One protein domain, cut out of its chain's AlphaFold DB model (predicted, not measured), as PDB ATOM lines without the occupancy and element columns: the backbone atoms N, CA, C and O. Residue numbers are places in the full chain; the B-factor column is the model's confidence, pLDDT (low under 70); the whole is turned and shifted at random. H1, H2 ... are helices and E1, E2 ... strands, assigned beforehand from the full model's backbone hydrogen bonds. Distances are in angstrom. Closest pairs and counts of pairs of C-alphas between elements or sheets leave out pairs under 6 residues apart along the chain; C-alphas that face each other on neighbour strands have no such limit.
ATOM      1  N   LEU A   3     -36.706 -45.383  30.787       95.88
ATOM      2  CA  LEU A   3     -35.340 -44.856  30.789       95.88
ATOM      3  C   LEU A   3     -34.553 -45.594  29.708       95.88
ATOM      4  O   LEU A   3     -34.388 -46.812  29.791       95.88
ATOM      5  N   ILE A   4     -34.086 -44.865  28.705       97.25
ATOM      6  CA  ILE A   4     -33.392 -45.398  27.537       97.25
ATOM      7  C   ILE A   4     -31.930 -44.971  27.624       97.25
ATOM      8  O   ILE A   4     -31.629 -43.781  27.670       97.25
ATOM      9  N   LYS A   5     -31.005 -45.936  27.635       97.50
ATOM     10  CA  LYS A   5     -29.572 -45.652  27.483       97.50
ATOM     11  C   LYS A   5     -29.312 -45.261  26.028       97.50
ATOM     12  O   LYS A   5     -29.542 -46.067  25.132       97.50
ATOM     13  N   LEU A   6     -28.829 -44.043  25.801       97.62
ATOM     14  CA  LEU A   6     -28.496 -43.541  24.466       97.62
ATOM     15  C   LEU A   6     -27.044 -43.833  24.106       97.62
ATOM     16  O   LEU A   6     -26.746 -44.279  23.000       97.62
ATOM     17  N   LYS A   7     -26.137 -43.583  25.054       95.12
ATOM     18  CA  LYS A   7     -24.704 -43.791  24.872       95.12
ATOM     19  C   LYS A   7     -24.044 -44.032  26.215       95.12
ATOM     20  O   LYS A   7     -24.143 -43.203  27.111       95.12
ATOM     21  N   GLU A   8     -23.333 -45.145  26.335       90.69
ATOM     22  CA  GLU A   8     -22.518 -45.405  27.514       90.69
ATOM     23  C   GLU A   8     -21.219 -44.609  27.465       90.69
ATOM     24  O   GLU A   8     -20.528 -44.561  26.443       90.69
ATOM     25  N   ILE A   9     -20.896 -44.005  28.598       82.19
ATOM     26  CA  ILE A   9     -19.632 -43.342  28.876       82.19
ATOM     27  C   ILE A   9     -19.299 -43.865  30.279       82.19
ATOM     28  O   ILE A   9     -20.046 -43.622  31.219       82.19
ATOM     29  N   ASN A  10     -18.285 -44.730  30.397       70.31
ATOM     30  CA  ASN A  10     -17.981 -45.451  31.642       70.31
ATOM     31  C   ASN A  10     -17.007 -44.648  32.507       70.31
ATOM     32  O   ASN A  10     -15.956 -44.256  32.015       70.31
ATOM     33  N   GLN A  11     -17.288 -44.493  33.803       67.56
ATOM     34  CA  GLN A  11     -16.423 -43.788  34.759       67.56
ATOM     35  C   GLN A  11     -14.924 -44.119  34.670       67.56
ATOM     36  O   GLN A  11     -14.070 -43.227  34.722       67.56
ATOM     37  N   GLY A  12     -14.587 -45.393  34.465       62.97
ATOM     38  CA  GLY A  12     -13.215 -45.852  34.270       62.97
ATOM     39  C   GLY A  12     -12.526 -45.222  33.056       62.97
ATOM     40  O   GLY A  12     -11.315 -45.013  33.084       62.97
ATOM     41  N   THR A  13     -13.273 -44.843  32.016       63.16
ATOM     42  CA  THR A  13     -12.752 -44.199  30.804       63.16
ATOM     43  C   THR A  13     -12.041 -42.878  31.105       63.16
ATOM     44  O   THR A  13     -11.060 -42.570  30.429       63.16
ATOM     45  N   TRP A  14     -12.445 -42.119  32.131       65.44
ATOM     46  CA  TRP A  14     -11.760 -40.869  32.506       65.44
ATOM     47  C   TRP A  14     -11.120 -40.847  33.885       65.44
ATOM     48  O   TRP A  14     -10.215 -40.039  34.088       65.44
ATOM     49  N   LEU A  15     -11.506 -41.729  34.807       59.12
ATOM     50  CA  LEU A  15     -10.739 -41.904  36.041       59.12
ATOM     51  C   LEU A  15      -9.360 -42.533  35.763       59.12
ATOM     52  O   LEU A  15      -8.379 -42.142  36.396       59.12
ATOM     53  N   ASN A  16      -9.251 -43.427  34.768       49.47
ATOM     54  CA  ASN A  16      -7.986 -44.095  34.429       49.47
ATOM     55  C   ASN A  16      -7.108 -43.309  33.439       49.47
ATOM     56  O   ASN A  16      -5.889 -43.440  33.472       49.47
ATOM     57  N   THR A  17      -7.682 -42.459  32.578       46.59
ATOM     58  CA  THR A  17      -6.924 -41.662  31.583       46.59
ATOM     59  C   THR A  17      -6.427 -40.318  32.124       46.59
ATOM     60  O   THR A  17      -5.997 -39.433  31.382       46.59
ATOM     61  N   GLY A  18      -6.478 -40.122  33.436       43.22
ATOM     62  CA  GLY A  18      -5.851 -38.999  34.112       43.22
ATOM     63  C   GLY A  18      -6.587 -38.711  35.397       43.22
ATOM     64  O   GLY A  18      -7.678 -38.152  35.350       43.22
ATOM     65  N   LYS A  19      -5.953 -39.088  36.511       39.47
ATOM     66  CA  LYS A  19      -6.335 -38.742  37.881       39.47
ATOM     67  C   LYS A  19      -6.733 -37.262  37.928       39.47
ATOM     68  O   LYS A  19      -5.874 -36.384  37.940       39.47
ATOM     69  N   GLY A  20      -8.032 -36.990  37.845       39.44
ATOM     70  CA  GLY A  20      -8.557 -35.633  37.910       39.44
ATOM     71  C   GLY A  20      -8.378 -35.080  39.321       39.44
ATOM     72  O   GLY A  20      -8.514 -35.855  40.269       39.44
ATOM     73  N   PRO A  21      -8.086 -33.777  39.486       38.75
ATOM     74  CA  PRO A  21      -7.976 -33.160  40.803       38.75
ATOM     75  C   PRO A  21      -9.221 -33.447  41.644       38.75
ATOM     76  O   PRO A  21     -10.350 -33.244  41.183       38.75
ATOM     77  N   SER A  22      -9.016 -33.934  42.869       41.03
ATOM     78  CA  SER A  22     -10.096 -34.093  43.832       41.03
ATOM     79  C   SER A  22     -10.669 -32.720  44.170       41.03
ATOM     80  O   SER A  22      -9.922 -31.844  44.598       41.03
ATOM     81  N   VAL A  23     -11.984 -32.579  43.989       43.22
ATOM     82  CA  VAL A  23     -12.880 -31.627  44.669       43.22
ATOM     83  C   VAL A  23     -12.202 -30.390  45.274       43.22
ATOM     84  O   VAL A  23     -12.019 -30.283  46.483       43.22
ATOM     85  N   THR A  24     -11.904 -29.393  44.446       41.59
ATOM     86  CA  THR A  24     -11.661 -28.022  44.911       41.59
ATOM     87  C   THR A  24     -12.947 -27.216  44.781       41.59
ATOM     88  O   THR A  24     -13.153 -26.544  43.785       41.59
ATOM     89  N   LYS A  25     -13.814 -27.300  45.800       43.00
ATOM     90  CA  LYS A  25     -14.882 -26.347  46.197       43.00
ATOM     91  C   LYS A  25     -15.931 -25.862  45.156       43.00
ATOM     92  O   LYS A  25     -16.947 -25.329  45.579       43.00
ATOM     93  N   TYR A  26     -15.766 -26.078  43.848       49.16
ATOM     94  CA  TYR A  26     -16.565 -25.454  42.777       49.16
ATOM     95  C   TYR A  26     -16.842 -26.385  41.581       49.16
ATOM     96  O   TYR A  26     -17.007 -25.934  40.453       49.16
ATOM     97  N   GLY A  27     -16.936 -27.692  41.833       56.94
ATOM     98  CA  GLY A  27     -17.325 -28.681  40.828       56.94
ATOM     99  C   GLY A  27     -16.142 -29.519  40.358       56.94
ATOM    100  O   GLY A  27     -15.172 -29.015  39.805       56.94
ATOM    101  N   GLY A  28     -16.202 -30.826  40.617       71.69
ATOM    102  CA  GLY A  28     -15.214 -31.774  40.102       71.69
ATOM    103  C   GLY A  28     -15.309 -31.936  38.580       71.69
ATOM    104  O   GLY A  28     -16.033 -31.217  37.896       71.69
ATOM    105  N   LEU A  29     -14.624 -32.942  38.031       80.19
ATOM    106  CA  LEU A  29     -14.648 -33.229  36.589       80.19
ATOM    107  C   LEU A  29     -16.066 -33.314  35.992       80.19
ATOM    108  O   LEU A  29     -16.263 -32.851  34.874       80.19
ATOM    109  N   CYS A  30     -17.045 -33.841  36.738       83.88
ATOM    110  CA  CYS A  30     -18.455 -33.891  36.330       83.88
ATOM    111  C   CYS A  30     -19.005 -32.514  35.929       83.88
ATOM    112  O   CYS A  30     -19.664 -32.389  34.899       83.88
ATOM    113  N   TYR A  31     -18.672 -31.469  36.686       84.75
ATOM    114  CA  TYR A  31     -19.112 -30.106  36.412       84.75
ATOM    115  C   TYR A  31     -18.553 -29.588  35.085       84.75
ATOM    116  O   TYR A  31     -19.295 -29.096  34.236       84.75
ATOM    117  N   PHE A  32     -17.252 -29.768  34.859       85.75
ATOM    118  CA  PHE A  32     -16.608 -29.263  33.650       85.75
ATOM    119  C   PHE A  32     -16.911 -30.096  32.397       85.75
ATOM    120  O   PHE A  32     -16.878 -29.564  31.289       85.75
ATOM    121  N   MET A  33     -17.258 -31.377  32.542       89.06
ATOM    122  CA  MET A  33     -17.848 -32.145  31.437       89.06
ATOM    123  C   MET A  33     -19.198 -31.556  31.033       89.06
ATOM    124  O   MET A  33     -19.484 -31.406  29.848       89.06
ATOM    125  N   CYS A  34     -20.010 -31.150  32.009       89.88
ATOM    126  CA  CYS A  34     -21.255 -30.466  31.711       89.88
ATOM    127  C   CYS A  34     -21.004 -29.112  31.008       89.88
ATOM    128  O   CYS A  34     -21.704 -28.801  30.046       89.88
ATOM    129  N   ASN A  35     -19.953 -28.365  31.390       88.25
ATOM    130  CA  ASN A  35     -19.547 -27.135  30.683       88.25
ATOM    131  C   ASN A  35     -19.138 -27.413  29.229       88.25
ATOM    132  O   ASN A  35     -19.387 -26.604  28.340       88.25
ATOM    133  N   TYR A  36     -18.519 -28.563  28.955       91.00
ATOM    134  CA  TYR A  36     -18.186 -28.930  27.584       91.00
ATOM    135  C   TYR A  36     -19.443 -29.067  26.720       91.00
ATOM    136  O   TYR A  36     -19.446 -28.576  25.596       91.00
ATOM    137  N   HIS A  37     -20.512 -29.691  27.226       92.81
ATOM    138  CA  HIS A  37     -21.735 -29.907  26.447       92.81
ATOM    139  C   HIS A  37     -22.454 -28.614  26.055       92.81
ATOM    140  O   HIS A  37     -23.079 -28.591  24.996       92.81
ATOM    141  N   GLU A  38     -22.324 -27.551  26.848       88.38
ATOM    142  CA  GLU A  38     -22.856 -26.223  26.525       88.38
ATOM    143  C   GLU A  38     -21.863 -25.315  25.783       88.38
ATOM    144  O   GLU A  38     -22.281 -24.288  25.253       88.38
ATOM    145  N   SER A  39     -20.574 -25.665  25.736       87.69
ATOM    146  CA  SER A  39     -19.551 -24.914  24.998       87.69
ATOM    147  C   SER A  39     -19.776 -24.968  23.485       87.69
ATOM    148  O   SER A  39     -20.455 -25.857  22.979       87.69
ATOM    149  N   ASN A  40     -19.096 -24.107  22.726       87.56
ATOM    150  CA  ASN A  40     -19.101 -24.137  21.257       87.56
ATOM    151  C   ASN A  40     -18.604 -25.464  20.635       87.56
ATOM    152  O   ASN A  40     -18.853 -25.719  19.459       87.56
ATOM    153  N   GLN A  41     -17.906 -26.311  21.398       88.69
ATOM    154  CA  GLN A  41     -17.475 -27.652  20.975       88.69
ATOM    155  C   GLN A  41     -18.492 -28.745  21.344       88.69
ATOM    156  O   GLN A  41     -18.437 -29.866  20.809       88.69
ATOM    157  N   GLY A  42     -19.398 -28.408  22.261       91.50
ATOM    158  CA  GLY A  42     -20.415 -29.256  22.844       91.50
ATOM    159  C   GLY A  42     -21.569 -29.550  21.907       91.50
ATOM    160  O   GLY A  42     -21.922 -28.767  21.030       91.50
ATOM    161  N   ILE A  43     -22.180 -30.708  22.125       94.75
ATOM    162  CA  ILE A  43     -23.324 -31.153  21.334       94.75
ATOM    163  C   ILE A  43     -24.626 -30.420  21.680       94.75
ATOM    164  O   ILE A  43     -25.558 -30.438  20.893       94.75
ATOM    165  N   TRP A  44     -24.695 -29.751  22.832       94.62
ATOM    166  CA  TRP A  44     -25.883 -29.033  23.292       94.62
ATOM    167  C   TRP A  44     -25.644 -27.526  23.399       94.62
ATOM    168  O   TRP A  44     -26.363 -26.829  24.116       94.62
ATOM    169  N   ASN A  45     -24.674 -26.986  22.653       90.88
ATOM    170  CA  ASN A  45     -24.547 -25.537  22.494       90.88
ATOM    171  C   ASN A  45     -25.836 -24.941  21.925       90.88
ATOM    172  O   ASN A  45     -26.332 -23.942  22.421       90.88
ATOM    173  N   GLU A  46     -26.413 -25.572  20.907       89.00
ATOM    174  CA  GLU A  46     -27.619 -25.060  20.264       89.00
ATOM    175  C   GLU A  46     -28.386 -26.192  19.562       89.00
ATOM    176  O   GLU A  46     -28.410 -26.258  18.335       89.00
ATOM    177  N   PRO A  47     -28.993 -27.124  20.317       90.94
ATOM    178  CA  PRO A  47     -29.636 -28.291  19.721       90.94
ATOM    179  C   PRO A  47     -30.898 -27.940  18.919       90.94
ATOM    180  O   PRO A  47     -31.331 -28.750  18.109       90.94
ATOM    181  N   LYS A  48     -31.506 -26.756  19.118       93.19
ATOM    182  CA  LYS A  48     -32.735 -26.257  18.451       93.19
ATOM    183  C   LYS A  48     -34.025 -27.046  18.718       93.19
ATOM    184  O   LYS A  48     -35.112 -26.482  18.656       93.19
ATOM    185  N   ALA A  49     -33.939 -28.338  19.008       96.06
ATOM    186  CA  ALA A  49     -35.083 -29.201  19.274       96.06
ATOM    187  C   ALA A  49     -34.701 -30.349  20.216       96.06
ATOM    188  O   ALA A  49     -33.565 -30.824  20.207       96.06
ATOM    189  N   PHE A  50     -35.676 -30.850  20.977       97.25
ATOM    190  CA  PHE A  50     -35.475 -31.996  21.866       97.25
ATOM    191  C   PHE A  50     -35.013 -33.253  21.111       97.25
ATOM    192  O   PHE A  50     -34.002 -33.856  21.467       97.25
ATOM    193  N   ASN A  51     -35.678 -33.596  20.002       97.31
ATOM    194  CA  ASN A  51     -35.302 -34.754  19.180       97.31
ATOM    195  C   ASN A  51     -33.868 -34.652  18.646       97.31
ATOM    196  O   ASN A  51     -33.173 -35.662  18.545       97.31
ATOM    197  N   GLN A  52     -33.409 -33.436  18.336       97.88
ATOM    198  CA  GLN A  52     -32.029 -33.215  17.924       97.88
ATOM    199  C   GLN A  52     -31.069 -33.427  19.099       97.88
ATOM    200  O   GLN A  52     -30.104 -34.165  18.945       97.88
ATOM    201  N   ALA A  53     -31.381 -32.911  20.295       97.81
ATOM    202  CA  ALA A  53     -30.583 -33.172  21.497       97.81
ATOM    203  C   ALA A  53     -30.450 -34.678  21.803       97.81
ATOM    204  O   ALA A  53     -29.373 -35.131  22.202       97.81
ATOM    205  N   VAL A  54     -31.513 -35.460  21.568       98.25
ATOM    206  CA  VAL A  54     -31.509 -36.930  21.667       98.25
ATOM    207  C   VAL A  54     -30.613 -37.568  20.603       98.25
ATOM    208  O   VAL A  54     -29.810 -38.449  20.921       98.25
ATOM    209  N   LEU A  55     -30.722 -37.149  19.338       98.25
ATOM    210  CA  LEU A  55     -29.870 -37.648  18.252       98.25
ATOM    211  C   LEU A  55     -28.391 -37.334  18.499       98.25
ATOM    212  O   LEU A  55     -27.534 -38.199  18.321       98.25
ATOM    213  N   ASP A  56     -28.097 -36.125  18.959       97.75
ATOM    214  CA  ASP A  56     -26.748 -35.679  19.277       97.75
ATOM    215  C   ASP A  56     -26.129 -36.508  20.409       97.75
ATOM    216  O   ASP A  56     -24.964 -36.905  20.339       97.75
ATOM    217  N   ALA A  57     -26.927 -36.830  21.431       97.81
ATOM    218  CA  ALA A  57     -26.528 -37.689  22.539       97.81
ATOM    219  C   ALA A  57     -26.247 -39.133  22.091       97.81
ATOM    220  O   ALA A  57     -25.221 -39.709  22.459       97.81
ATOM    221  N   LYS A  58     -27.116 -39.706  21.244       97.69
ATOM    222  CA  LYS A  58     -26.917 -41.040  20.638       97.69
ATOM    223  C   LYS A  58     -25.613 -41.105  19.836       97.69
ATOM    224  O   LYS A  58     -24.872 -42.084  19.923       97.69
ATOM    225  N   ASN A  59     -25.310 -40.041  19.095       96.88
ATOM    226  CA  ASN A  59     -24.155 -39.957  18.202       96.88
ATOM    227  C   ASN A  59     -22.894 -39.382  18.865       96.88
ATOM    228  O   ASN A  59     -21.902 -39.113  18.182       96.88
ATOM    229  N   PHE A  60     -22.890 -39.191  20.187       95.44
ATOM    230  CA  PHE A  60     -21.753 -38.585  20.861       95.44
ATOM    231  C   PHE A  60     -20.480 -39.438  20.717       95.44
ATOM    232  O   PHE A  60     -20.383 -40.561  21.219       95.44
ATOM    233  N   GLY A  61     -19.471 -38.864  20.053       90.12
ATOM    234  CA  GLY A  61     -18.153 -39.473  19.827       90.12
ATOM    235  C   GLY A  61     -16.976 -38.649  20.355       90.12
ATOM    236  O   GLY A  61     -15.825 -38.993  20.104       90.12
ATOM    237  N   LYS A  62     -17.230 -37.550  21.082       89.56
ATOM    238  CA  LYS A  62     -16.202 -36.565  21.473       89.56
ATOM    239  C   LYS A  62     -15.700 -36.724  22.918       89.56
ATOM    240  O   LYS A  62     -15.305 -35.741  23.542       89.56
ATOM    241  N   GLY A  63     -15.689 -37.946  23.456       88.62
ATOM    242  CA  GLY A  63     -15.315 -38.214  24.855       88.62
ATOM    243  C   GLY A  63     -13.921 -37.696  25.233       88.62
ATOM    244  O   GLY A  63     -13.772 -37.007  26.237       88.62
ATOM    245  N   THR A  64     -12.906 -37.931  24.395       86.19
ATOM    246  CA  THR A  64     -11.539 -37.429  24.634       86.19
ATOM    247  C   THR A  64     -11.473 -35.900  24.652       86.19
ATOM    248  O   THR A  64     -10.824 -35.322  25.521       86.19
ATOM    249  N   ALA A  65     -12.168 -35.232  23.723       89.44
ATOM    250  CA  ALA A  65     -12.204 -33.771  23.662       89.44
ATOM    251  C   ALA A  65     -12.886 -33.178  24.902       89.44
ATOM    252  O   ALA A  65     -12.321 -32.289  25.536       89.44
ATOM    253  N   MET A  66     -14.029 -33.743  25.307       90.94
ATOM    254  CA  MET A  66     -14.722 -33.391  26.550       90.94
ATOM    255  C   MET A  66     -13.806 -33.526  27.765       90.94
ATOM    256  O   MET A  66     -13.754 -32.633  28.607       90.94
ATOM    257  N   MET A  67     -13.041 -34.615  27.851       86.06
ATOM    258  CA  MET A  67     -12.136 -34.827  28.977       86.06
ATOM    259  C   MET A  67     -10.977 -33.844  29.015       86.06
ATOM    260  O   MET A  67     -10.629 -33.352  30.090       86.06
ATOM    261  N   ASN A  68     -10.382 -33.547  27.863       85.38
ATOM    262  CA  ASN A  68      -9.312 -32.560  27.774       85.38
ATOM    263  C   ASN A  68      -9.828 -31.164  28.134       85.38
ATOM    264  O   ASN A  68      -9.177 -30.459  28.902       85.38
ATOM    265  N   TYR A  69     -11.024 -30.808  27.658       87.06
ATOM    266  CA  TYR A  69     -11.710 -29.575  28.034       87.06
ATOM    267  C   TYR A  69     -11.946 -29.504  29.545       87.06
ATOM    268  O   TYR A  69     -11.553 -28.533  30.189       87.06
ATOM    269  N   ALA A  70     -12.518 -30.561  30.129       84.56
ATOM    270  CA  ALA A  70     -12.847 -30.607  31.546       84.56
ATOM    271  C   ALA A  70     -11.604 -30.490  32.439       84.56
ATOM    272  O   ALA A  70     -11.594 -29.733  33.410       84.56
ATOM    273  N   LYS A  71     -10.521 -31.192  32.083       80.75
ATOM    274  CA  LYS A  71      -9.228 -31.088  32.773       80.75
ATOM    275  C   LYS A  71      -8.634 -29.686  32.644       80.75
ATOM    276  O   LYS A  71      -8.161 -29.148  33.637       80.75
ATOM    277  N   ALA A  72      -8.684 -29.088  31.455       81.81
ATOM    278  CA  ALA A  72      -8.164 -27.744  31.223       81.81
ATOM    279  C   ALA A  72      -8.944 -26.671  31.998       81.81
ATOM    280  O   ALA A  72      -8.332 -25.751  32.534       81.81
ATOM    281  N   GLN A  73     -10.273 -26.788  32.091       79.62
ATOM    282  CA  GLN A  73     -11.084 -25.866  32.889       79.62
ATOM    283  C   GLN A  73     -10.850 -26.028  34.393       79.62
ATOM    284  O   GLN A  73     -10.787 -25.024  35.093       79.62
ATOM    285  N   ASN A  74     -10.628 -27.250  34.883       75.31
ATOM    286  CA  ASN A  74     -10.339 -27.491  36.301       75.31
ATOM    287  C   ASN A  74      -9.003 -26.878  36.774       75.31
ATOM    288  O   ASN A  74      -8.788 -26.690  37.966       75.31
ATOM    289  N   LEU A  75      -8.091 -26.567  35.847       72.12
ATOM    290  CA  LEU A  75      -6.845 -25.845  36.140       72.12
ATOM    291  C   LEU A  75      -7.028 -24.319  36.184       72.12
ATOM    292  O   LEU A  75      -6.118 -23.605  36.603       72.12
ATOM    293  N   LYS A  76      -8.171 -23.808  35.721       69.00
ATOM    294  CA  LYS A  76      -8.509 -22.381  35.721       69.00
ATOM    295  C   LYS A  76      -9.385 -22.065  36.935       69.00
ATOM    296  O   LYS A  76      -9.954 -22.965  37.544       69.00
ATOM    297  N   VAL A  77      -9.509 -20.782  37.293       58.72
ATOM    298  CA  VAL A  77     -10.491 -20.362  38.307       58.72
ATOM    299  C   VAL A  77     -11.877 -20.816  37.825       58.72
ATOM    300  O   VAL A  77     -12.271 -20.422  36.723       58.72
ATOM    301  N   PRO A  78     -12.589 -21.664  38.589       56.12
ATOM    302  CA  PRO A  78     -13.865 -22.219  38.163       56.12
ATOM    303  C   PRO A  78     -14.854 -21.092  37.883       56.12
ATOM    304  O   PRO A  78     -15.040 -20.196  38.710       56.12
ATOM    305  N   GLN A  79     -15.479 -21.127  36.706       55.62
ATOM    306  CA  GLN A  79     -16.575 -20.215  36.408       55.62
ATOM    307  C   GLN A  79     -17.750 -20.553  37.329       55.62
ATOM    308  O   GLN A  79     -18.163 -21.707  37.430       55.62
ATOM    309  N   ASN A  80     -18.236 -19.552  38.061       53.66
ATOM    310  CA  ASN A  80     -19.256 -19.755  39.079       53.66
ATOM    311  C   ASN A  80     -20.638 -19.953  38.447       53.66
ATOM    312  O   ASN A  80     -21.079 -19.167  37.612       53.66
ATOM    313  N   LEU A  81     -21.389 -20.912  38.991       57.94
ATOM    314  CA  LEU A  81     -22.840 -21.047  38.806       57.94
ATOM    315  C   LEU A  81     -23.647 -19.825  39.267       57.94
ATOM    316  O   LEU A  81     -24.852 -19.788  39.047       57.94
ATOM    317  N   SER A  82     -23.007 -18.829  39.888       53.53
ATOM    318  CA  SER A  82     -23.638 -17.608  40.404       53.53
ATOM    319  C   SER A  82     -24.404 -16.809  39.348       53.53
ATOM    320  O   SER A  82     -25.165 -15.917  39.707       53.53
ATOM    321  N   SER A  83     -24.197 -17.100  38.063       60.12
ATOM    322  CA  SER A  83     -24.932 -16.489  36.955       60.12
ATOM    323  C   SER A  83     -26.266 -17.178  36.642       60.12
ATOM    324  O   SER A  83     -27.102 -16.569  35.977       60.12
ATOM    325  N   TYR A  84     -26.491 -18.416  37.096       68.94
ATOM    326  CA  TYR A  84     -27.735 -19.145  36.846       68.94
ATOM    327  C   TYR A  84     -28.682 -19.045  38.041       68.94
ATOM    328  O   TYR A  84     -28.284 -19.221  39.192       68.94
ATOM    329  N   ILE A  85     -29.961 -18.791  37.765       69.31
ATOM    330  CA  ILE A  85     -30.982 -18.659  38.805       69.31
ATOM    331  C   ILE A  85     -31.440 -20.067  39.220       69.31
ATOM    332  O   ILE A  85     -31.941 -20.811  38.365       69.31
ATOM    333  N   PRO A  86     -31.286 -20.458  40.500       80.56
ATOM    334  CA  PRO A  86     -31.807 -21.727  40.979       80.56
ATOM    335  C   PRO A  86     -33.339 -21.726  40.918       80.56
ATOM    336  O   PRO A  86     -33.986 -20.735  41.254       80.56
ATOM    337  N   THR A  87     -33.933 -22.848  40.514       82.88
ATOM    338  CA  THR A  87     -35.387 -23.028  40.478       82.88
ATOM    339  C   THR A  87     -35.841 -24.171  41.376       82.88
ATOM    340  O   THR A  87     -35.287 -25.272  41.382       82.88
ATOM    341  N   THR A  88     -36.902 -23.909  42.134       81.94
ATOM    342  CA  THR A  88     -37.625 -24.912  42.923       81.94
ATOM    343  C   THR A  88     -38.900 -25.388  42.224       81.94
ATOM    344  O   THR A  88     -39.519 -26.344  42.692       81.94
ATOM    345  N   SER A  89     -39.274 -24.763  41.105       82.44
ATOM    346  CA  SER A  89     -40.482 -25.056  40.329       82.44
ATOM    347  C   SER A  89     -40.270 -26.196  39.325       82.44
ATOM    348  O   SER A  89     -39.183 -26.767  39.214       82.44
ATOM    349  N   ALA A  90     -41.326 -26.540  38.580       87.12
ATOM    350  CA  ALA A  90     -41.217 -27.444  37.439       87.12
ATOM    351  C   ALA A  90     -40.194 -26.918  36.416       87.12
ATOM    352  O   ALA A  90     -40.076 -25.708  36.210       87.12
ATOM    353  N   LEU A  91     -39.462 -27.832  35.772       94.06
ATOM    354  CA  LEU A  91     -38.513 -27.461  34.724       94.06
ATOM    355  C   LEU A  91     -39.279 -27.055  33.466       94.06
ATOM    356  O   LEU A  91     -40.114 -27.819  32.976       94.06
ATOM    357  N   THR A  92     -38.976 -25.864  32.960       94.12
ATOM    358  CA  THR A  92     -39.538 -25.296  31.739       94.12
ATOM    359  C   THR A  92     -39.262 -26.220  30.560       94.12
ATOM    360  O   THR A  92     -38.187 -26.815  30.468       94.12
ATOM    361  N   ASP A  93     -40.231 -26.331  29.658       95.81
ATOM    362  CA  ASP A  93     -40.059 -27.071  28.411       95.81
ATOM    363  C   ASP A  93     -38.958 -26.442  27.544       95.81
ATOM    364  O   ASP A  93     -38.670 -25.242  27.637       95.81
ATOM    365  N   ASN A  94     -38.350 -27.250  26.674       96.44
ATOM    366  CA  ASN A  94     -37.400 -26.785  25.658       96.44
ATOM    367  C   ASN A  94     -36.266 -25.918  26.236       96.44
ATOM    368  O   ASN A  94     -35.923 -24.852  25.706       96.44
ATOM    369  N   SER A  95     -35.678 -26.377  27.340       94.56
ATOM    370  CA  SER A  95     -34.635 -25.662  28.077       94.56
ATOM    371  C   SER A  95     -33.467 -26.572  28.448       94.56
ATOM    372  O   SER A  95     -33.595 -27.792  28.525       94.56
ATOM    373  N   ILE A  96     -32.304 -25.969  28.673       94.12
ATOM    374  CA  ILE A  96     -31.106 -26.647  29.158       94.12
ATOM    375  C   ILE A  96     -30.936 -26.329  30.635       94.12
ATOM    376  O   ILE A  96     -30.987 -25.171  31.054       94.12
ATOM    377  N   TYR A  97     -30.702 -27.372  31.419       93.62
ATOM    378  CA  TYR A  97     -30.514 -27.294  32.854       93.62
ATOM    379  C   TYR A  97     -29.158 -27.851  33.253       93.62
ATOM    380  O   TYR A  97     -28.755 -28.931  32.817       93.62
ATOM    381  N   ARG A  98     -28.489 -27.141  34.160       90.69
ATOM    382  CA  ARG A  98     -27.465 -27.727  35.017       90.69
ATOM    383  C   ARG A  98     -28.150 -28.176  36.298       90.69
ATOM    384  O   ARG A  98     -28.917 -27.423  36.895       90.69
ATOM    385  N   ILE A  99     -27.874 -29.401  36.709       91.38
ATOM    386  CA  ILE A  99     -28.498 -30.010  37.874       91.38
ATOM    387  C   ILE A  99     -27.388 -30.486  38.790       91.38
ATOM    388  O   ILE A  99     -26.521 -31.250  38.367       91.38
ATOM    389  N   LEU A 100     -27.392 -30.009  40.026       88.19
ATOM    390  CA  LEU A 100     -26.496 -30.510  41.052       88.19
ATOM    391  C   LEU A 100     -27.254 -31.493  41.930       88.19
ATOM    392  O   LEU A 100     -28.398 -31.240  42.300       88.19
ATOM    393  N   LEU A 101     -26.614 -32.605  42.272       85.88
ATOM    394  CA  LEU A 101     -27.178 -33.581  43.191       85.88
ATOM    395  C   LEU A 101     -26.143 -34.093  44.183       85.88
ATOM    396  O   LEU A 101     -24.935 -34.072  43.931       85.88
ATOM    397  N   SER A 102     -26.639 -34.563  45.319       83.94
ATOM    398  CA  SER A 102     -25.836 -35.260  46.320       83.94
ATOM    399  C   SER A 102     -25.952 -36.769  46.105       83.94
ATOM    400  O   SER A 102     -27.051 -37.321  46.169       83.94
ATOM    401  N   ILE A 103     -24.824 -37.436  45.859       79.56
ATOM    402  CA  ILE A 103     -24.720 -38.901  45.815       79.56
ATOM    403  C   ILE A 103     -24.057 -39.379  47.112       79.56
ATOM    404  O   ILE A 103     -22.986 -38.884  47.473       79.56
ATOM    405  N   GLY A 104     -24.672 -40.349  47.793       70.50
ATOM    406  CA  GLY A 104     -24.311 -40.751  49.157       70.50
ATOM    407  C   GLY A 104     -24.988 -39.847  50.195       70.50
ATOM    408  O   GLY A 104     -25.114 -38.642  49.992       70.50
ATOM    409  N   ALA A 105     -25.518 -40.441  51.266       56.47
ATOM    410  CA  ALA A 105     -26.465 -39.780  52.163       56.47
ATOM    411  C   ALA A 105     -25.916 -38.491  52.814       56.47
ATOM    412  O   ALA A 105     -24.869 -38.517  53.452       56.47
ATOM    413  N   THR A 106     -26.725 -37.432  52.664       60.66
ATOM    414  CA  THR A 106     -26.684 -36.077  53.250       60.66
ATOM    415  C   THR A 106     -25.462 -35.198  52.958       60.66
ATOM    416  O   THR A 106     -24.306 -35.579  53.088       60.66
ATOM    417  N   GLY A 107     -25.749 -33.945  52.586       62.47
ATOM    418  CA  GLY A 107     -24.750 -32.901  52.378       62.47
ATOM    419  C   GLY A 107     -25.025 -32.045  51.147       62.47
ATOM    420  O   GLY A 107     -25.952 -32.310  50.379       62.47
ATOM    421  N   SER A 108     -24.199 -31.015  50.977       73.00
ATOM    422  CA  SER A 108     -24.166 -30.167  49.784       73.00
ATOM    423  C   SER A 108     -23.990 -30.999  48.507       73.00
ATOM    424  O   SER A 108     -23.326 -32.041  48.561       73.00
ATOM    425  N   PRO A 109     -24.527 -30.544  47.359       77.94
ATOM    426  CA  PRO A 109     -24.353 -31.253  46.102       77.94
ATOM    427  C   PRO A 109     -22.882 -31.538  45.796       77.94
ATOM    428  O   PRO A 109     -22.024 -30.659  45.893       77.94
ATOM    429  N   ASN A 110     -22.593 -32.781  45.418       79.19
ATOM    430  CA  ASN A 110     -21.240 -33.266  45.137       79.19
ATOM    431  C   ASN A 110     -21.081 -33.771  43.695       79.19
ATOM    432  O   ASN A 110     -19.993 -34.184  43.287       79.19
ATOM    433  N   HIS A 111     -22.159 -33.716  42.915       85.31
ATOM    434  CA  HIS A 111     -22.227 -34.229  41.564       85.31
ATOM    435  C   HIS A 111     -23.041 -33.295  40.661       85.31
ATOM    436  O   HIS A 111     -23.944 -32.601  41.127       85.31
ATOM    437  N   ALA A 112     -22.703 -33.258  39.372       87.94
ATOM    438  CA  ALA A 112     -23.305 -32.361  38.394       87.94
ATOM    439  C   ALA A 112     -23.727 -33.133  37.144       87.94
ATOM    440  O   ALA A 112     -22.953 -33.926  36.615       87.94
ATOM    441  N   VAL A 113     -24.933 -32.842  36.673       92.56
ATOM    442  CA  VAL A 113     -25.574 -33.407  35.485       92.56
ATOM    443  C   VAL A 113     -26.031 -32.254  34.598       92.56
ATOM    444  O   VAL A 113     -26.367 -31.170  35.086       92.56
ATOM    445  N   ILE A 114     -26.054 -32.473  33.288       94.56
ATOM    446  CA  ILE A 114     -26.674 -31.550  32.334       94.56
ATOM    447  C   ILE A 114     -27.830 -32.250  31.638       94.56
ATOM    448  O   ILE A 114     -27.715 -33.410  31.243       94.56
ATOM    449  N   ALA A 115     -28.950 -31.548  31.519       97.44
ATOM    450  CA  ALA A 115     -30.175 -32.064  30.936       97.44
ATOM    451  C   ALA A 115     -30.763 -31.072  29.934       97.44
ATOM    452  O   ALA A 115     -30.664 -29.859  30.112       97.44
ATOM    453  N   VAL A 116     -31.411 -31.605  28.908       97.81
ATOM    454  CA  VAL A 116     -32.261 -30.882  27.972       97.81
ATOM    455  C   VAL A 116     -33.686 -31.379  28.171       97.81
ATOM    456  O   VAL A 116     -33.935 -32.586  28.140       97.81
ATOM    457  N   THR A 117     -34.618 -30.459  28.401       97.44
ATOM    458  CA  THR A 117     -36.043 -30.759  28.547       97.44
ATOM    459  C   THR A 117     -36.751 -30.660  27.200       97.44
ATOM    460  O   THR A 117     -36.495 -29.746  26.415       97.44
ATOM    461  N   GLY A 118     -37.631 -31.619  26.930       96.12
ATOM    462  CA  GLY A 118     -38.617 -31.580  25.856       96.12
ATOM    463  C   GLY A 118     -39.929 -31.022  26.386       96.12
ATOM    464  O   GLY A 118     -39.916 -30.050  27.147       96.12
ATOM    465  N   VAL A 119     -41.047 -31.628  25.997       93.69
ATOM    466  CA  VAL A 119     -42.380 -31.240  26.471       93.69
ATOM    467  C   VAL A 119     -42.930 -32.309  27.410       93.69
ATOM    468  O   VAL A 119     -42.988 -33.481  27.061       93.69
ATOM    469  N   SER A 120     -43.414 -31.897  28.585       88.38
ATOM    470  CA  SER A 120     -44.253 -32.740  29.462       88.38
ATOM    471  C   SER A 120     -43.689 -34.135  29.792       88.38
ATOM    472  O   SER A 120     -44.307 -35.161  29.499       88.38
ATOM    473  N   GLY A 121     -42.540 -34.169  30.467       94.31
ATOM    474  CA  GLY A 121     -41.939 -35.402  30.985       94.31
ATOM    475  C   GLY A 121     -40.922 -36.036  30.038       94.31
ATOM    476  O   GLY A 121     -40.605 -37.217  30.185       94.31
ATOM    477  N   GLU A 122     -40.416 -35.254  29.087       96.44
ATOM    478  CA  GLU A 122     -39.350 -35.610  28.158       96.44
ATOM    479  C   GLU A 122     -38.040 -34.972  28.620       96.44
ATOM    480  O   GLU A 122     -37.920 -33.748  28.713       96.44
ATOM    481  N   VAL A 123     -37.039 -35.793  28.927       98.00
ATOM    482  CA  VAL A 123     -35.720 -35.310  29.340       98.00
ATOM    483  C   VAL A 123     -34.638 -36.166  28.709       98.00
ATOM    484  O   VAL A 123     -34.649 -37.383  28.851       98.00
ATOM    485  N   VAL A 124     -33.654 -35.534  28.079       98.50
ATOM    486  CA  VAL A 124     -32.393 -36.175  27.702       98.50
ATOM    487  C   VAL A 124     -31.287 -35.574  28.548       98.50
ATOM    488  O   VAL A 124     -31.228 -34.362  28.728       98.50
ATOM    489  N   PHE A 125     -30.431 -36.403  29.128       98.25
ATOM    490  CA  PHE A 125     -29.417 -35.942  30.064       98.25
ATOM    491  C   PHE A 125     -28.106 -36.701  29.911       98.25
ATOM    492  O   PHE A 125     -28.069 -37.853  29.480       98.25
ATOM    493  N   PHE A 126     -27.025 -36.007  30.252       97.12
ATOM    494  CA  PHE A 126     -25.694 -36.566  30.391       97.12
ATOM    495  C   PHE A 126     -25.384 -36.694  31.873       97.12
ATOM    496  O   PHE A 126     -25.208 -35.696  32.573       97.12
ATOM    497  N   GLU A 127     -25.324 -37.935  32.329       93.50
ATOM    498  CA  GLU A 127     -24.915 -38.312  33.667       93.50
ATOM    499  C   GLU A 127     -23.444 -38.730  33.591       93.50
ATOM    500  O   GLU A 127     -23.148 -39.741  32.954       93.50
ATOM    501  N   PRO A 128     -22.501 -37.967  34.170       88.69
ATOM    502  CA  PRO A 128     -21.086 -38.236  33.990       88.69
ATOM    503  C   PRO A 128     -20.681 -39.674  34.268       88.69
ATOM    504  O   PRO A 128     -19.956 -40.210  33.456       88.69
ATOM    505  N   ASN A 129     -21.156 -40.329  35.328       86.31
ATOM    506  CA  ASN A 129     -20.743 -41.691  35.677       86.31
ATOM    507  C   ASN A 129     -21.265 -42.781  34.721       86.31
ATOM    508  O   ASN A 129     -20.641 -43.845  34.647       86.31
ATOM    509  N   PHE A 130     -22.363 -42.534  34.000       90.31
ATOM    510  CA  PHE A 130     -23.039 -43.545  33.174       90.31
ATOM    511  C   PHE A 130     -23.130 -43.211  31.672       90.31
ATOM    512  O   PHE A 130     -23.222 -44.112  30.831       90.31
ATOM    513  N   GLY A 131     -23.117 -41.930  31.314       93.75
ATOM    514  CA  GLY A 131     -23.273 -41.413  29.958       93.75
ATOM    515  C   GLY A 131     -24.633 -40.784  29.679       93.75
ATOM    516  O   GLY A 131     -25.209 -40.096  30.517       93.75
ATOM    517  N   PHE A 132     -25.124 -40.958  28.456       97.88
ATOM    518  CA  PHE A 132     -26.328 -40.297  27.966       97.88
ATOM    519  C   PHE A 132     -27.562 -41.174  28.069       97.88
ATOM    520  O   PHE A 132     -27.556 -42.337  27.647       97.88
ATOM    521  N   TYR A 133     -28.644 -40.567  28.537       98.31
ATOM    522  CA  TYR A 133     -29.925 -41.217  28.743       98.31
ATOM    523  C   TYR A 133     -31.077 -40.318  28.330       98.31
ATOM    524  O   TYR A 133     -30.995 -39.096  28.406       98.31
ATOM    525  N   GLU A 134     -32.170 -40.952  27.939       98.06
ATOM    526  CA  GLU A 134     -33.461 -40.327  27.706       98.06
ATOM    527  C   GLU A 134     -34.465 -40.905  28.707       98.06
ATOM    528  O   GLU A 134     -34.598 -42.123  28.837       98.06
ATOM    529  N   SER A 135     -35.145 -40.031  29.444       96.75
ATOM    530  CA  SER A 135     -36.254 -40.361  30.333       96.75
ATOM    531  C   SER A 135     -37.526 -39.740  29.776       96.75
ATOM    532  O   SER A 135     -37.634 -38.519  29.667       96.75
ATOM    533  N   THR A 136     -38.487 -40.590  29.430       92.75
ATOM    534  CA  THR A 136     -39.779 -40.176  28.873       92.75
ATOM    535  C   THR A 136     -40.909 -40.784  29.687       92.75
ATOM    536  O   THR A 136     -41.009 -42.013  29.828       92.75
ATOM    537  N   THR A 137     -41.772 -39.928  30.234       89.50
ATOM    538  CA  THR A 137     -42.969 -40.339  30.976       89.50
ATOM    539  C   THR A 137     -44.115 -39.381  30.712       89.50
ATOM    540  O   THR A 137     -44.068 -38.226  31.109       89.50
ATOM    541  N   THR A 138     -45.182 -39.878  30.096       86.81
ATOM    542  CA  THR A 138     -46.397 -39.093  29.875       86.81
ATOM    543  C   THR A 138     -47.084 -38.762  31.202       86.81
ATOM    544  O   THR A 138     -47.177 -39.616  32.085       86.81
ATOM    545  N   GLY A 139     -47.604 -37.539  31.327       86.06
ATOM    546  CA  GLY A 139     -48.424 -37.125  32.471       86.06
ATOM    547  C   GLY A 139     -47.641 -36.737  33.727       86.06
ATOM    548  O   GLY A 139     -48.247 -36.562  34.781       86.06
ATOM    549  N   VAL A 140     -46.316 -36.582  33.634       92.25
ATOM    550  CA  VAL A 140     -45.481 -36.060  34.727       92.25
ATOM    551  C   VAL A 140     -44.676 -34.848  34.263       92.25
ATOM    552  O   VAL A 140     -44.506 -34.610  33.070       92.25
ATOM    553  N   SER A 141     -44.169 -34.065  35.214       94.81
ATOM    554  CA  SER A 141     -43.296 -32.934  34.897       94.81
ATOM    555  C   SER A 141     -41.913 -33.396  34.424       94.81
ATOM    556  O   SER A 141     -41.443 -34.473  34.792       94.81
ATOM    557  N   ASN A 142     -41.205 -32.532  33.692       96.25
ATOM    558  CA  ASN A 142     -39.801 -32.751  33.325       96.25
ATOM    559  C   ASN A 142     -38.908 -32.986  34.558       96.25
ATOM    560  O   ASN A 142     -38.013 -33.826  34.516       96.25
ATOM    561  N   ARG A 143     -39.182 -32.304  35.684       95.25
ATOM    562  CA  ARG A 143     -38.477 -32.564  36.951       95.25
ATOM    563  C   ARG A 143     -38.660 -34.019  37.379       95.25
ATOM    564  O   ARG A 143     -37.675 -34.705  37.618       95.25
ATOM    565  N   GLN A 144     -39.908 -34.482  37.450       94.12
ATOM    566  CA  GLN A 144     -40.212 -35.840  37.899       94.12
ATOM    567  C   GLN A 144     -39.585 -36.887  36.970       94.12
ATOM    568  O   GLN A 144     -38.968 -37.837  37.442       94.12
ATOM    569  N   ALA A 145     -39.684 -36.688  35.651       95.69
ATOM    570  CA  ALA A 145     -39.075 -37.584  34.672       95.69
ATOM    571  C   ALA A 145     -37.548 -37.677  34.842       95.69
ATOM    572  O   ALA A 145     -36.989 -38.775  34.763       95.69
ATOM    573  N   PHE A 146     -36.873 -36.554  35.108       95.81
ATOM    574  CA  PHE A 146     -35.440 -36.532  35.398       95.81
ATOM    575  C   PHE A 146     -35.099 -37.271  36.700       95.81
ATOM    576  O   PHE A 146     -34.265 -38.176  36.688       95.81
ATOM    577  N   GLU A 147     -35.757 -36.920  37.809       93.81
ATOM    578  CA  GLU A 147     -35.483 -37.498  39.131       93.81
ATOM    579  C   GLU A 147     -35.718 -39.011  39.148       93.81
ATOM    580  O   GLU A 147     -34.874 -39.760  39.643       93.81
ATOM    581  N   ASP A 148     -36.805 -39.482  38.532       93.12
ATOM    582  CA  ASP A 148     -37.076 -40.913  38.397       93.12
ATOM    583  C   ASP A 148     -35.984 -41.608  37.565       93.12
ATOM    584  O   ASP A 148     -35.597 -42.745  37.857       93.12
ATOM    585  N   GLY A 149     -35.481 -40.938  36.520       94.94
ATOM    586  CA  GLY A 149     -34.396 -41.433  35.673       94.94
ATOM    587  C   GLY A 149     -33.102 -41.625  36.463       94.94
ATOM    588  O   GLY A 149     -32.521 -42.710  36.445       94.94
ATOM    589  N   ILE A 150     -32.697 -40.611  37.228       93.69
ATOM    590  CA  ILE A 150     -31.528 -40.669  38.117       93.69
ATOM    591  C   ILE A 150     -31.712 -41.732  39.211       93.69
ATOM    592  O   ILE A 150     -30.785 -42.497  39.487       93.69
ATOM    593  N   ALA A 151     -32.914 -41.854  39.785       92.19
ATOM    594  CA  ALA A 151     -33.229 -42.876  40.784       92.19
ATOM    595  C   ALA A 151     -33.072 -44.306  40.250       92.19
ATOM    596  O   ALA A 151     -32.660 -45.190  41.003       92.19
ATOM    597  N   LYS A 152     -33.344 -44.546  38.960       92.38
ATOM    598  CA  LYS A 152     -33.079 -45.845  38.320       92.38
ATOM    599  C   LYS A 152     -31.590 -46.120  38.093       92.38
ATOM    600  O   LYS A 152     -31.209 -47.285  38.100       92.38
ATOM    601  N   LEU A 153     -30.766 -45.090  37.890       90.88
ATOM    602  CA  LEU A 153     -29.321 -45.249  37.682       90.88
ATOM    603  C   LEU A 153     -28.568 -45.528  38.988       90.88
ATOM    604  O   LEU A 153     -27.735 -46.428  39.037       90.88
ATOM    605  N   TYR A 154     -28.880 -44.781  40.048       86.88
ATOM    606  CA  TYR A 154     -28.153 -44.842  41.323       86.88
ATOM    607  C   TYR A 154     -28.824 -45.689  42.411       86.88
ATOM    608  O   TYR A 154     -28.194 -46.005  43.425       86.88
ATOM    609  N   GLY A 155     -30.100 -46.035  42.230       82.62
ATOM    610  CA  GLY A 155     -30.949 -46.546  43.302       82.62
ATOM    611  C   GLY A 155     -31.411 -45.422  44.238       82.62
ATOM    612  O   GLY A 155     -30.635 -44.564  44.658       82.62
ATOM    613  N   LYS A 156     -32.700 -45.428  44.597       67.31
ATOM    614  CA  LYS A 156     -33.360 -44.340  45.347       67.31
ATOM    615  C   LYS A 156     -32.711 -44.015  46.705       67.31
ATOM    616  O   LYS A 156     -32.777 -42.876  47.145       67.31
ATOM    617  N   THR A 157     -32.076 -44.985  47.363       62.47
ATOM    618  CA  THR A 157     -31.445 -44.815  48.688       62.47
ATOM    619  C   THR A 157     -30.121 -44.050  48.652       62.47
ATOM    620  O   THR A 157     -29.625 -43.651  49.701       62.47
ATOM    621  N   SER A 158     -29.544 -43.853  47.467       70.31
ATOM    622  CA  SER A 158     -28.218 -43.255  47.290       70.31
ATOM    623  C   SER A 158     -28.264 -41.771  46.912       70.31
ATOM    624  O   SER A 158     -27.210 -41.175  46.697       70.31
ATOM    625  N   LEU A 159     -29.460 -41.179  46.810       81.31
ATOM    626  CA  LEU A 159     -29.680 -39.817  46.319       81.31
ATOM    627  C   LEU A 159     -30.146 -38.891  47.446       81.31
ATOM    628  O   LEU A 159     -31.085 -39.207  48.175       81.31
ATOM    629  N   GLY A 160     -29.472 -37.752  47.579       79.56
ATOM    630  CA  GLY A 160     -29.827 -36.665  48.489       79.56
ATOM    631  C   GLY A 160     -30.620 -35.556  47.793       79.56
ATOM    632  O   GLY A 160     -31.585 -35.817  47.080       79.56
ATOM    633  N   SER A 161     -30.232 -34.300  48.028       83.88
ATOM    634  CA  SER A 161     -30.894 -33.119  47.459       83.88
ATOM    635  C   SER A 161     -30.563 -32.902  45.984       83.88
ATOM    636  O   SER A 161     -29.465 -33.238  45.539       83.88
ATOM    637  N   PHE A 162     -31.489 -32.255  45.274       88.94
ATOM    638  CA  PHE A 162     -31.308 -31.752  43.915       88.94
ATOM    639  C   PHE A 162     -31.407 -30.228  43.896       88.94
ATOM    640  O   PHE A 162     -32.311 -29.647  44.498       88.94
ATOM    641  N   GLU A 163     -30.524 -29.591  43.140       89.81
ATOM    642  CA  GLU A 163     -30.578 -28.170  42.818       89.81
ATOM    643  C   GLU A 163     -30.604 -28.002  41.300       89.81
ATOM    644  O   GLU A 163     -29.818 -28.622  40.583       89.81
ATOM    645  N   TYR A 164     -31.506 -27.160  40.806       92.44
ATOM    646  CA  TYR A 164     -31.754 -26.994  39.377       92.44
ATOM    647  C   TYR A 164     -31.445 -25.571  38.961       92.44
ATOM    648  O   TYR A 164     -31.995 -24.634  39.529       92.44
ATOM    649  N   TYR A 165     -30.635 -25.420  37.926       89.75
ATOM    650  CA  TYR A 165     -30.203 -24.138  37.397       89.75
ATOM    651  C   TYR A 165     -30.608 -24.076  35.928       89.75
ATOM    652  O   TYR A 165     -30.090 -24.842  35.110       89.75
ATOM    653  N   ASN A 166     -31.573 -23.211  35.597       90.12
ATOM    654  CA  ASN A 166     -31.920 -22.974  34.196       90.12
ATOM    655  C   ASN A 166     -30.749 -22.230  33.547       90.12
ATOM    656  O   ASN A 166     -30.414 -21.121  33.962       90.12
ATOM    657  N   VAL A 167     -30.118 -22.876  32.569       87.69
ATOM    658  CA  VAL A 167     -28.990 -22.307  31.832       87.69
ATOM    659  C   VAL A 167     -29.524 -21.368  30.758       87.69
ATOM    660  O   VAL A 167     -29.101 -20.216  30.691       87.69
ATOM    661  N   ARG A 168     -30.438 -21.870  29.912       89.88
ATOM    662  CA  ARG A 168     -31.052 -21.153  28.780       89.88
ATOM    663  C   ARG A 168     -32.113 -21.999  28.071       89.88
ATOM    664  O   ARG A 168     -32.246 -23.195  28.318       89.88
ATOM    665  N   SER A 169     -32.801 -21.398  27.101       92.38
ATOM    666  CA  SER A 169     -33.616 -22.135  26.122       92.38
ATOM    667  C   SER A 169     -32.748 -22.953  25.148       92.38
ATOM    668  O   SER A 169     -31.644 -22.537  24.794       92.38
ATOM    669  N   ILE A 170     -33.275 -24.071  24.629       92.94
ATOM    670  CA  ILE A 170     -32.607 -24.915  23.610       92.94
ATOM    671  C   ILE A 170     -32.298 -24.192  22.292       92.94
ATOM    672  O   ILE A 170     -31.481 -24.670  21.503       92.94
TER     673      ILE A 170
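Overview. This is residues 3 to 170 of the 178 residues of an uncharacterized protein of Flammeovirga pacifica (UniProt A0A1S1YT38). A twisted sheet of six strands curls round helix H5 on one face, while H2 and H3 cover the other face, making three layers. H4 packs on H2 away from the sheet, and little H1 sits near H4, far from the core. The printed part has 168 residues, with five named helices and six named strands in the order E1 H1 H2 H3 H4 E2 E3 E4 E5 H5 E6. The sheet runs E1 E5 E4 E3 E2 E6, all antiparallel, and the class is mixed, helices and strands. The whole is compact and rounded, with a radius of gyration of the C-alphas of 14.7 A and spans of 42 by 35 by 30 A.

Arrangement. Edge strand E1, residues 3 to 8, is the antiparallel neighbour of E5, residues 131 to 136, with N 4 and O 134 2.8 A apart. E2, residues 95 to 103, E3, residues 111 to 117, E4, residues 122 to 127, and E5 form a meander, each strand the antiparallel neighbour of the one before, and successive pairs are hairpins. Within hydrogen-bond range are N 99 and O 113 at 2.8 A, N 116 and O 124 at 2.8 A, and N 125 and O 133 at 2.8 A. The other edge strand, E6, residues 159 to 169, is antiparallel to E2, with N 100 and O 163 2.8 A apart. H2, residues 29 to 38, is on the sheet at a height of 8.5 A, along the strands at 10 degrees to E3 on the local plane; its closest C-alphas to E3 are Tyr 31 and Ala 112, 5.2 A. H3, residues 50 to 58, is on the sheet at a height of 8.0 A, only just slantwise at 31 degrees to E4 on the local plane; the closest C-alphas of the two are Val 54 and Val 124, 6.1 A. H5, residues 142 to 154, is on the opposite face from H2; its closest C-alphas to E5 are Gly 149 and Ser 135, 5.8 A. H4, residues 63 to 74, touches H2, the C-alphas of Ala 70 and Phe 32 being 4.5 A apart, at a steep tilt of 68 degrees, only just short of about perpendicular, opposite ways. H1, residues 12 to 15, is close to H4 but not clearly touching: the C-alphas of Trp 14 and Met 67 are 7.0 A apart. Every O i to N i+4 pair is within hydrogen-bond range in H2, H3, H4 and H5; H1 is too short for one.

Along the chain. E1 begins at C-alpha 3, (-35.340, -44.856, 30.789). H4 is 16.5 A long, E2 24.3 A, E3 19.3 A and H5 18.6 A. E6, 27.1 A, ends at C-alpha 169, (-33.616, -22.135, 26.122).

Size, cuts and confidence. The C-alphas of Leu 75 and Gly 139 are farthest apart, 43.2 A. The printed part has no cut. The links H1 to H2, H2 to H3 and H4 to E2 are long. The mean pLDDT of the printed part is 83.4, with residues 11 to 27, 76 to 85, 105 to 107 and 156 to 157 under 70.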